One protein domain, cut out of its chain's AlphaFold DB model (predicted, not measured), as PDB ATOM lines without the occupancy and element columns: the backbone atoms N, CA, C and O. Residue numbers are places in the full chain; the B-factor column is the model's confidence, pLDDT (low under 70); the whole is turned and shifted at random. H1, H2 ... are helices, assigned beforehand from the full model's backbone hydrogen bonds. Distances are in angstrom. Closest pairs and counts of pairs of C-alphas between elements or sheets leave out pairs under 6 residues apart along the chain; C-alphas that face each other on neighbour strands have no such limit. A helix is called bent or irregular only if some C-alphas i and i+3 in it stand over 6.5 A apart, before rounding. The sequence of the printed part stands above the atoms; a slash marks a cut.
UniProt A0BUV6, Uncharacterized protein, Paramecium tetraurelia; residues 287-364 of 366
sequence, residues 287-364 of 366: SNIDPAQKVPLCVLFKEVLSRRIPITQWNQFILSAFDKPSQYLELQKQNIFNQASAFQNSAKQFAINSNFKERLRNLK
ATOM      1  N   SER A 287     261.891 235.007 215.710       95.81
ATOM      2  CA  SER A 287     263.042 235.315 214.851       95.81
ATOM      3  C   SER A 287     263.728 234.033 214.358       95.81
ATOM      4  O   SER A 287     263.767 233.023 215.060       95.81
ATOM      5  N   ASN A 288     264.342 234.078 213.173       92.62
ATOM      6  CA  ASN A 288     265.115 232.953 212.625       92.62
ATOM      7  C   ASN A 288     266.363 232.612 213.460       92.62
ATOM      8  O   ASN A 288     266.901 231.512 213.346       92.62
ATOM      9  N   ILE A 289     266.833 233.555 214.282       94.81
ATOM     10  CA  ILE A 289     268.012 233.390 215.149       94.81
ATOM     11  C   ILE A 289     267.619 232.767 216.502       94.81
ATOM     12  O   ILE A 289     268.482 232.297 217.244       94.81
ATOM     13  N   ASP A 290     266.323 232.720 216.817       95.75
ATOM     14  CA  ASP A 290     265.823 232.248 218.105       95.75
ATOM     15  C   ASP A 290     266.161 230.755 218.332       95.75
ATOM     16  O   ASP A 290     265.900 229.919 217.456       95.75
ATOM     17  N   PRO A 291     266.739 230.371 219.487       94.19
ATOM     18  CA  PRO A 291     267.059 228.976 219.786       94.19
ATOM     19  C   PRO A 291     265.843 228.035 219.733       94.19
ATOM     20  O   PRO A 291     266.014 226.858 219.398       94.19
ATOM     21  N   ALA A 292     264.622 228.523 219.973       95.50
ATOM     22  CA  ALA A 292     263.393 227.745 219.837       95.50
ATOM     23  C   ALA A 292     263.173 227.219 218.407       95.50
ATOM     24  O   ALA A 292     262.586 226.146 218.222       95.50
ATOM     25  N   GLN A 293     263.715 227.892 217.382       94.94
ATOM     26  CA  GLN A 293     263.656 227.414 215.995       94.94
ATOM     27  C   GLN A 293     264.306 226.038 215.837       94.94
ATOM     28  O   GLN A 293     263.815 225.207 215.068       94.94
ATOM     29  N   LYS A 294     265.351 225.752 216.622       95.00
ATOM     30  CA  LYS A 294     266.133 224.510 216.544       95.00
ATOM     31  C   LYS A 294     265.477 223.325 217.257       95.00
ATOM     32  O   LYS A 294     265.901 222.196 217.044       95.00
ATOM     33  N   VAL A 295     264.445 223.551 218.074       94.44
ATOM     34  CA  VAL A 295     263.797 222.484 218.856       94.44
ATOM     35  C   VAL A 295     263.044 221.513 217.928       94.44
ATOM     36  O   VAL A 295     262.142 221.953 217.204       94.44
ATOM     37  N   PRO A 296     263.348 220.202 217.929       93.62
ATOM     38  CA  PRO A 296     262.646 219.236 217.085       93.62
ATOM     39  C   PRO A 296     261.212 219.001 217.558       93.62
ATOM     40  O   PRO A 296     260.966 218.666 218.717       93.62
ATOM     41  N   LEU A 297     260.254 219.087 216.635       95.06
ATOM     42  CA  LEU A 297     258.833 218.920 216.966       95.06
ATOM     43  C   LEU A 297     258.492 217.497 217.421       95.06
ATOM     44  O   LEU A 297     257.607 217.308 218.250       95.06
ATOM     45  N   CYS A 298     259.216 216.500 216.911       93.88
ATOM     46  CA  CYS A 298     259.040 215.103 217.295       93.88
ATOM     47  C   CYS A 298     259.380 214.848 218.769       93.88
ATOM     48  O   CYS A 298     258.699 214.050 219.405       93.88
ATOM     49  N   VAL A 299     260.372 215.553 219.327       94.06
ATOM     50  CA  VAL A 299     260.729 215.463 220.753       94.06
ATOM     51  C   VAL A 299     259.609 216.051 221.608       94.06
ATOM     52  O   VAL A 299     259.135 215.395 222.528       94.06
ATOM     53  N   LEU A 300     259.116 217.239 221.249       95.56
ATOM     54  CA  LEU A 300     258.009 217.880 221.965       95.56
ATOM     55  C   LEU A 300     256.725 217.049 221.928       95.56
ATOM     56  O   LEU A 300     256.020 216.963 222.927       95.56
ATOM     57  N   PHE A 301     256.423 216.417 220.794       96.19
ATOM     58  CA  PHE A 301     255.233 215.579 220.681       96.19
ATOM     59  C   PHE A 301     255.341 214.306 221.522       96.19
ATOM     60  O   PHE A 301     254.387 213.954 222.211       96.19
ATOM     61  N   LYS A 302     256.511 213.653 221.538       93.31
ATOM     62  CA  LYS A 302     256.769 212.527 222.448       93.31
ATOM     63  C   LYS A 302     256.581 212.936 223.910       93.31
ATOM     64  O   LYS A 302     255.947 212.203 224.662       93.31
ATOM     65  N   GLU A 303     257.048 214.124 224.287       94.19
ATOM     66  CA  GLU A 303     256.878 214.644 225.646       94.19
ATOM     67  C   GLU A 303     255.393 214.833 226.001       94.19
ATOM     68  O   GLU A 303     254.946 214.381 227.054       94.19
ATOM     69  N   VAL A 304     254.604 215.425 225.099       95.94
ATOM     70  CA  VAL A 304     253.148 215.596 225.265       95.94
ATOM     71  C   VAL A 304     252.442 214.263 225.484       95.94
ATOM     72  O   VAL A 304     251.581 214.176 226.360       95.94
ATOM     73  N   LEU A 305     252.818 213.233 224.720       93.81
ATOM     74  CA  LEU A 305     252.270 211.888 224.877       93.81
ATOM     75  C   LEU A 305     252.679 211.272 226.220       93.81
ATOM     76  O   LEU A 305     251.820 210.773 226.945       93.81
ATOM     77  N   SER A 306     253.961 211.370 226.589       93.50
ATOM     78  CA  SER A 306     254.483 210.814 227.846       93.50
ATOM     79  C   SER A 306     253.830 211.439 229.085       93.50
ATOM     80  O   SER A 306     253.487 210.737 230.033       93.50
ATOM     81  N   ARG A 307     253.573 212.753 229.048       94.50
ATOM     82  CA  ARG A 307     252.939 213.514 230.133       94.50
ATOM     83  C   ARG A 307     251.412 213.546 230.043       94.50
ATOM     84  O   ARG A 307     250.776 214.142 230.908       94.50
ATOM     85  N   ARG A 308     250.823 212.938 229.004       94.75
ATOM     86  CA  ARG A 308     249.377 212.935 228.715       94.75
ATOM     87  C   ARG A 308     248.751 214.339 228.755       94.75
ATOM     88  O   ARG A 308     247.687 214.540 229.336       94.75
ATOM     89  N   ILE A 309     249.416 215.322 228.142       94.94
ATOM     90  CA  ILE A 309     248.957 216.722 228.166       94.94
ATOM     91  C   ILE A 309     247.714 216.877 227.270       94.94
ATOM     92  O   ILE A 309     247.785 216.568 226.073       94.94
ATOM     93  N   PRO A 310     246.587 217.401 227.793       94.75
ATOM     94  CA  PRO A 310     245.365 217.574 227.016       94.75
ATOM     95  C   PRO A 310     245.519 218.650 225.934       94.75
ATOM     96  O   PRO A 310     246.254 219.626 226.094       94.75
ATOM     97  N   ILE A 311     244.761 218.510 224.841       94.12
ATOM     98  CA  ILE A 311     244.831 219.383 223.650       94.12
ATOM     99  C   ILE A 311     244.620 220.861 223.995       94.12
ATOM    100  O   ILE A 311     245.251 221.742 223.408       94.12
ATOM    101  N   THR A 312     243.761 221.137 224.976       96.00
ATOM    102  CA  THR A 312     243.476 222.489 225.475       96.00
ATOM    103  C   THR A 312     244.713 223.177 226.057       96.00
ATOM    104  O   THR A 312     244.824 224.397 225.972       96.00
ATOM    105  N   GLN A 313     245.678 222.411 226.573       97.12
ATOM    106  CA  GLN A 313     246.909 222.912 227.190       97.12
ATOM    107  C   GLN A 313     248.118 222.903 226.248       97.12
ATOM    108  O   GLN A 313     249.183 223.402 226.610       97.12
ATOM    109  N   TRP A 314     247.986 222.392 225.018       96.69
ATOM    110  CA  TRP A 314     249.114 222.294 224.087       96.69
ATOM    111  C   TRP A 314     249.762 223.643 223.790       96.69
ATOM    112  O   TRP A 314     250.982 223.727 223.747       96.69
ATOM    113  N   ASN A 315     248.973 224.707 223.624       95.94
ATOM    114  CA  ASN A 315     249.528 226.036 223.358       95.94
ATOM    115  C   ASN A 315     250.425 226.507 224.518       95.94
ATOM    116  O   ASN A 315     251.526 226.989 224.277       95.94
ATOM    117  N   GLN A 316     249.977 226.325 225.765       97.31
ATOM    118  CA  GLN A 316     250.744 226.702 226.955       97.31
ATOM    119  C   GLN A 316     252.013 225.856 227.090       97.31
ATOM    120  O   GLN A 316     253.087 226.396 227.353       97.31
ATOM    121  N   PHE A 317     251.908 224.547 226.846       97.88
ATOM    122  CA  PHE A 317     253.061 223.653 226.830       97.88
ATOM    123  C   PHE A 317     254.100 224.091 225.790       97.88
ATOM    124  O   PHE A 317     255.263 224.270 226.143       97.88
ATOM    125  N   ILE A 318     253.680 224.323 224.537       97.50
ATOM    126  CA  ILE A 318     254.575 224.726 223.441       97.50
ATOM    127  C   ILE A 318     255.268 226.052 223.771       97.50
ATOM    128  O   ILE A 318     256.479 226.153 223.597       97.50
ATOM    129  N   LEU A 319     254.532 227.042 224.289       97.25
ATOM    130  CA  LEU A 319     255.113 228.322 224.702       97.25
ATOM    131  C   LEU A 319     256.157 228.135 225.810       97.25
ATOM    132  O   LEU A 319     257.258 228.663 225.694       97.25
ATOM    133  N   SER A 320     255.866 227.322 226.831       97.31
ATOM    134  CA  SER A 320     256.842 227.027 227.894       97.31
ATOM    135  C   SER A 320     258.079 226.289 227.372       97.31
ATOM    136  O   SER A 320     259.192 226.509 227.847       97.31
ATOM    137  N   ALA A 321     257.899 225.427 226.367       96.25
ATOM    138  CA  ALA A 321     258.986 224.677 225.763       96.25
ATOM    139  C   ALA A 321     259.877 225.562 224.885       96.25
ATOM    140  O   ALA A 321     261.089 225.356 224.828       96.25
ATOM    141  N   PHE A 322     259.290 226.557 224.216       96.81
ATOM    142  CA  PHE A 322     260.025 227.540 223.422       96.81
ATOM    143  C   PHE A 322     260.722 228.595 224.283       96.81
ATOM    144  O   PHE A 322     261.776 229.068 223.880       96.81
ATOM    145  N   ASP A 323     260.203 228.892 225.476       97.00
ATOM    146  CA  ASP A 323     260.877 229.744 226.467       97.00
ATOM    147  C   ASP A 323     262.167 229.092 227.007       97.00
ATOM    148  O   ASP A 323     263.158 229.764 227.288       97.00
ATOM    149  N   LYS A 324     262.197 227.750 227.095       95.88
ATOM    150  CA  LYS A 324     263.345 226.967 227.599       95.88
ATOM    151  C   LYS A 324     263.803 225.890 226.606       95.88
ATOM    152  O   LYS A 324     263.752 224.693 226.908       95.88
ATOM    153  N   PRO A 325     264.321 226.282 225.430       93.19
ATOM    154  CA  PRO A 325     264.623 225.342 224.355       93.19
ATOM    155  C   PRO A 325     265.806 224.414 224.664       93.19
ATOM    156  O   PRO A 325     265.884 223.317 224.111       93.19
ATOM    157  N   SER A 326     266.716 224.815 225.559       92.94
ATOM    158  CA  SER A 326     267.889 224.020 225.953       92.94
ATOM    159  C   SER A 326     267.525 222.634 226.491       92.94
ATOM    160  O   SER A 326     268.164 221.656 226.106       92.94
ATOM    161  N   GLN A 327     266.451 222.530 227.280       92.81
ATOM    162  CA  GLN A 327     265.990 221.268 227.876       92.81
ATOM    163  C   GLN A 327     265.685 220.205 226.809       92.81
ATOM    164  O   GLN A 327     266.011 219.030 226.961       92.81
ATOM    165  N   TYR A 328     265.108 220.623 225.682       90.19
ATOM    166  CA  TYR A 328     264.676 219.714 224.618       90.19
ATOM    167  C   TYR A 328     265.772 219.434 223.589       90.19
ATOM    168  O   TYR A 328     265.771 218.384 222.942       90.19
ATOM    169  N   LEU A 329     266.736 220.345 223.455       85.88
ATOM    170  CA  LEU A 329     267.921 220.136 222.626       85.88
ATOM    171  C   LEU A 329     268.878 219.113 223.256       85.88
ATOM    172  O   LEU A 329     269.502 218.331 222.537       85.88
ATOM    173  N   GLU A 330     268.976 219.069 224.585       84.62
ATOM    174  CA  GLU A 330     269.763 218.053 225.295       84.62
ATOM    175  C   GLU A 330     269.137 216.658 225.190       84.62
ATOM    176  O   GLU A 330     269.833 215.698 224.849       84.62
ATOM    177  N   LEU A 331     267.815 216.561 225.358       78.19
ATOM    178  CA  LEU A 331     267.066 215.313 225.157       78.19
ATOM    179  C   LEU A 331     267.244 214.756 223.739       78.19
ATOM    180  O   LEU A 331     267.340 213.544 223.542       78.19
ATOM    181  N   GLN A 332     267.337 215.623 222.726       79.69
ATOM    182  CA  GLN A 332     267.638 215.186 221.365       79.69
ATOM    183  C   GLN A 332     269.033 214.551 221.263       79.69
ATOM    184  O   GLN A 332     269.176 213.495 220.647       79.69
ATOM    185  N   LYS A 333     270.058 215.163 221.868       79.94
ATOM    186  CA  LYS A 333     271.431 214.633 221.840       79.94
ATOM    187  C   LYS A 333     271.521 213.268 222.522       79.94
ATOM    188  O   LYS A 333     272.153 212.369 221.976       79.94
ATOM    189  N   GLN A 334     270.847 213.099 223.659       78.62
ATOM    190  CA  GLN A 334     270.780 211.815 224.363       78.62
ATOM    191  C   GLN A 334     270.087 210.739 223.517       78.62
ATOM    192  O   GLN A 334     270.603 209.632 223.393       78.62
ATOM    193  N   ASN A 335     268.976 211.072 222.855       76.38
ATOM    194  CA  ASN A 335     268.282 210.135 221.967       76.38
ATOM    195  C   ASN A 335     269.142 209.700 220.770       76.38
ATOM    196  O   ASN A 335     269.155 208.520 220.422       76.38
ATOM    197  N   ILE A 336     269.890 210.626 220.163       76.81
ATOM    198  CA  ILE A 336     270.816 210.310 219.064       76.81
ATOM    199  C   ILE A 336     271.951 209.408 219.562       76.81
ATOM    200  O   ILE A 336     272.296 208.432 218.896       76.81
ATOM    201  N   PHE A 337     272.507 209.696 220.741       75.31
ATOM    202  CA  PHE A 337     273.563 208.880 221.339       75.31
ATOM    203  C   PHE A 337     273.080 207.454 221.647       75.31
ATOM    204  O   PHE A 337     273.738 206.478 221.283       75.31
ATOM    205  N   ASN A 338     271.883 207.324 222.223       74.00
ATOM    206  CA  ASN A 338     271.273 206.030 222.515       74.00
ATOM    207  C   ASN A 338     270.998 205.234 221.231       74.00
ATOM    208  O   ASN A 338     271.338 204.053 221.167       74.00
ATOM    209  N   GLN A 339     270.490 205.870 220.169       74.94
ATOM    210  CA  GLN A 339     270.328 205.208 218.869       74.94
ATOM    211  C   GLN A 339     271.663 204.758 218.274       74.94
ATOM    212  O   GLN A 339     271.772 203.621 217.820       74.94
ATOM    213  N   ALA A 340     272.696 205.602 218.311       72.75
ATOM    214  CA  ALA A 340     274.020 205.234 217.818       72.75
ATOM    215  C   ALA A 340     274.582 204.010 218.565       72.75
ATOM    216  O   ALA A 340     275.128 203.102 217.937       72.75
ATOM    217  N   SER A 341     274.380 203.939 219.885       75.06
ATOM    218  CA  SER A 341     274.779 202.778 220.690       75.06
ATOM    219  C   SER A 341     273.992 201.508 220.329       75.06
ATOM    220  O   SER A 341     274.581 200.433 220.198       75.06
ATOM    221  N   ALA A 342     272.686 201.626 220.062       72.75
ATOM    222  CA  ALA A 342     271.851 200.513 219.619       72.75
ATOM    223  C   ALA A 342     272.285 199.991 218.239       72.75
ATOM    224  O   ALA A 342     272.430 198.784 218.055       72.75
ATOM    225  N   PHE A 343     272.592 200.883 217.290       71.00
ATOM    226  CA  PHE A 343     273.119 200.498 215.979       71.00
ATOM    227  C   PHE A 343     274.476 199.799 216.075       71.00
ATOM    228  O   PHE A 343     274.697 198.803 215.386       71.00
ATOM    229  N   GLN A 344     275.373 200.267 216.947       73.38
ATOM    230  CA  GLN A 344     276.650 199.592 217.188       73.38
ATOM    231  C   GLN A 344     276.454 198.185 217.765       73.38
ATOM    232  O   GLN A 344     277.153 197.256 217.360       73.38
ATOM    233  N   ASN A 345     275.492 198.003 218.670       74.81
ATOM    234  CA  ASN A 345     275.177 196.693 219.237       74.81
ATOM    235  C   ASN A 345     274.562 195.750 218.191       74.81
ATOM    236  O   ASN A 345     274.991 194.600 218.087       74.81
ATOM    237  N   SER A 346     273.653 196.242 217.347       72.44
ATOM    238  CA  SER A 346     273.097 195.471 216.228       72.44
ATOM    239  C   SER A 346     274.171 195.090 215.207       72.44
ATOM    240  O   SER A 346     274.249 193.935 214.795       72.44
ATOM    241  N   ALA A 347     275.065 196.013 214.842       68.88
ATOM    242  CA  ALA A 347     276.172 195.735 213.927       68.88
ATOM    243  C   ALA A 347     277.127 194.661 214.481       68.88
ATOM    244  O   ALA A 347     277.544 193.764 213.744       68.88
ATOM    245  N   LYS A 348     277.419 194.693 215.791       74.31
ATOM    246  CA  LYS A 348     278.192 193.639 216.469       74.31
ATOM    247  C   LYS A 348     277.482 192.285 216.414       74.31
ATOM    248  O   LYS A 348     278.130 191.285 216.116       74.31
ATOM    249  N   GLN A 349     276.166 192.235 216.632       71.12
ATOM    250  CA  GLN A 349     275.400 190.990 216.502       71.12
ATOM    251  C   GLN A 349     275.402 190.445 215.065       71.12
ATOM    252  O   GLN A 349     275.580 189.243 214.863       71.12
ATOM    253  N   PHE A 350     275.284 191.312 214.054       68.88
ATOM    254  CA  PHE A 350     275.395 190.902 212.651       68.88
ATOM    255  C   PHE A 350     276.778 190.323 212.316       68.88
ATOM    256  O   PHE A 350     276.847 189.300 211.636       68.88
ATOM    257  N   ALA A 351     277.859 190.911 212.839       68.06
ATOM    258  CA  ALA A 351     279.222 190.405 212.649       68.06
ATOM    259  C   ALA A 351     279.472 189.053 213.350       68.06
ATOM    260  O   ALA A 351     280.220 188.210 212.854       68.06
ATOM    261  N   ILE A 352     278.832 188.808 214.498       75.12
ATOM    262  CA  ILE A 352     278.876 187.498 215.166       75.12
ATOM    263  C   ILE A 352     278.134 186.451 214.318       75.12
ATOM    264  O   ILE A 352     278.651 185.357 214.083       75.12
ATOM    265  N   ASN A 353     276.966 186.808 213.778       69.50
ATOM    266  CA  ASN A 353     276.154 185.913 212.952       69.50
ATOM    267  C   ASN A 353     276.787 185.600 211.584       69.50
ATOM    268  O   ASN A 353     276.630 184.485 211.077       69.50
ATOM    269  N   SER A 354     277.525 186.538 210.979       69.75
ATOM    270  CA  SER A 354     278.263 186.284 209.734       69.75
ATOM    271  C   SER A 354     279.423 185.311 209.953       69.75
ATOM    272  O   SER A 354     279.545 184.341 209.207       69.75
ATOM    273  N   ASN A 355     280.193 185.494 211.031       69.12
ATOM    274  CA  ASN A 355     281.263 184.573 211.425       69.12
ATOM    275  C   ASN A 355     280.732 183.166 211.747       69.12
ATOM    276  O   ASN A 355     281.380 182.165 211.439       69.12
ATOM    277  N   PHE A 356     279.533 183.063 212.331       68.81
ATOM    278  CA  PHE A 356     278.886 181.775 212.578       68.81
ATOM    279  C   PHE A 356     278.494 181.058 211.273       68.81
ATOM    280  O   PHE A 356     278.793 179.876 211.107       68.81
ATOM    281  N   LYS A 357     277.908 181.773 210.300       67.50
ATOM    282  CA  LYS A 357     277.597 181.213 208.970       67.50
ATOM    283  C   LYS A 357     278.847 180.767 208.209       67.50
ATOM    284  O   LYS A 357     278.803 179.761 207.507       67.50
ATOM    285  N   GLU A 358     279.950 181.494 208.343       70.31
ATOM    286  CA  GLU A 358     281.219 181.149 207.701       70.31
ATOM    287  C   GLU A 358     281.863 179.904 208.333       70.31
ATOM    288  O   GLU A 358     282.308 179.007 207.618       70.31
ATOM    289  N   ARG A 359     281.787 179.766 209.664       68.38
ATOM    290  CA  ARG A 359     282.182 178.532 210.367       68.38
ATOM    291  C   ARG A 359     281.346 177.321 209.950       68.38
ATOM    292  O   ARG A 359     281.914 176.251 209.754       68.38
ATOM    293  N   LEU A 360     280.034 177.481 209.756       65.69
ATOM    294  CA  LEU A 360     279.169 176.397 209.273       65.69
ATOM    295  C   LEU A 360     279.515 175.953 207.842       65.69
ATOM    296  O   LEU A 360     279.525 174.754 207.574       65.69
ATOM    297  N   ARG A 361     279.870 176.880 206.938       69.56
ATOM    298  CA  ARG A 361     280.347 176.515 205.586       69.56
ATOM    299  C   ARG A 361     281.661 175.734 205.626       69.56
ATOM    300  O   ARG A 361     281.824 174.780 204.873       69.56
ATOM    301  N   ASN A 362     282.577 176.112 206.515       71.12
ATOM    302  CA  ASN A 362     283.881 175.458 206.634       71.12
ATOM    303  C   ASN A 362     283.800 174.043 207.232       71.12
ATOM    304  O   ASN A 362     284.702 173.240 207.010       71.12
ATOM    305  N   LEU A 363     282.717 173.713 207.942       75.88
ATOM    306  CA  LEU A 363     282.510 172.387 208.528       75.88
ATOM    307  C   LEU A 363     281.969 171.333 207.543       75.88
ATOM    308  O   LEU A 363     281.818 170.187 207.952       75.88
ATOM    309  N   LYS A 364     281.709 171.666 206.265       55.00
ATOM    310  CA  LYS A 364     281.142 170.733 205.258       55.00
ATOM    311  C   LYS A 364     279.949 169.910 205.792       55.00
ATOM    312  O   LYS A 364     279.845 168.716 205.534       55.00
TER     313      LYS A 364
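This is residues 287 to 364 of the 366 residues of an uncharacterized protein of Paramecium tetraurelia (UniProt A0BUV6). One very long helix, H4, sticks out as an arm, residues 336 to 364, from a small head made by H1, H2, H3 and the first residues of H4. In the head H2 and H3 both stand about perpendicular to H4. The printed part has 78 residues with four named helices, H1 to H4 in order along the chain, and no named strand: the class is all helix. It is extended, with a radius of gyration of the C-alphas of 21.1 A and spans of 67 by 30 by 15 A, the length made by the arm.

Find C-alpha 325 at (264.623, 225.342, 224.355); from there H4, residues 325 to 362, runs 56.3 A to C-alpha 362 at (283.881, 175.458, 206.634). Before it, H3 covers residues 311 to 323 over 19.3 A; it is irregular, with C-alphas 312 and 315 7.3 A apart. H2 is residues 297 to 306, 14.2 A long. Short H1, residues 291 to 294, begins at C-alpha 291, (267.059, 228.976, 219.786).

Look first at H4 and H2, which stand about perpendicular at 89 degrees: H4 touches H2 with its residues 328 to 332 alone, and the closest C-alphas of the two, those of Val 299 and Gln 332, are 6.9 A apart. H4 touches H1 with residues 325 to 329 alone, closest at the C-alphas of Ala 292 and Pro 325, 5.3 A. H3 is close to H4 but not clearly touching, with the C-alphas of Ala 321 and Tyr 328 closest at 7.6 A. H2 and H3 only just touch, with 3 pairs of C-alphas within 8 A, closest Leu 300 and Ile 318 at 7.8 A; they run opposite ways at a steep tilt of 53 degrees. Each O i to N i+4 pair is within hydrogen-bond range in H2 and H4, 7 of 9 in H3, and H1 is too short for one.

The C-alphas of Ser 287 and Lys 364, the two farthest apart, are 67.8 A apart. The printed part has no cut, and the three links are tight. Look for low confidence, pLDDT under 70, in 12 residues between 347 and 364.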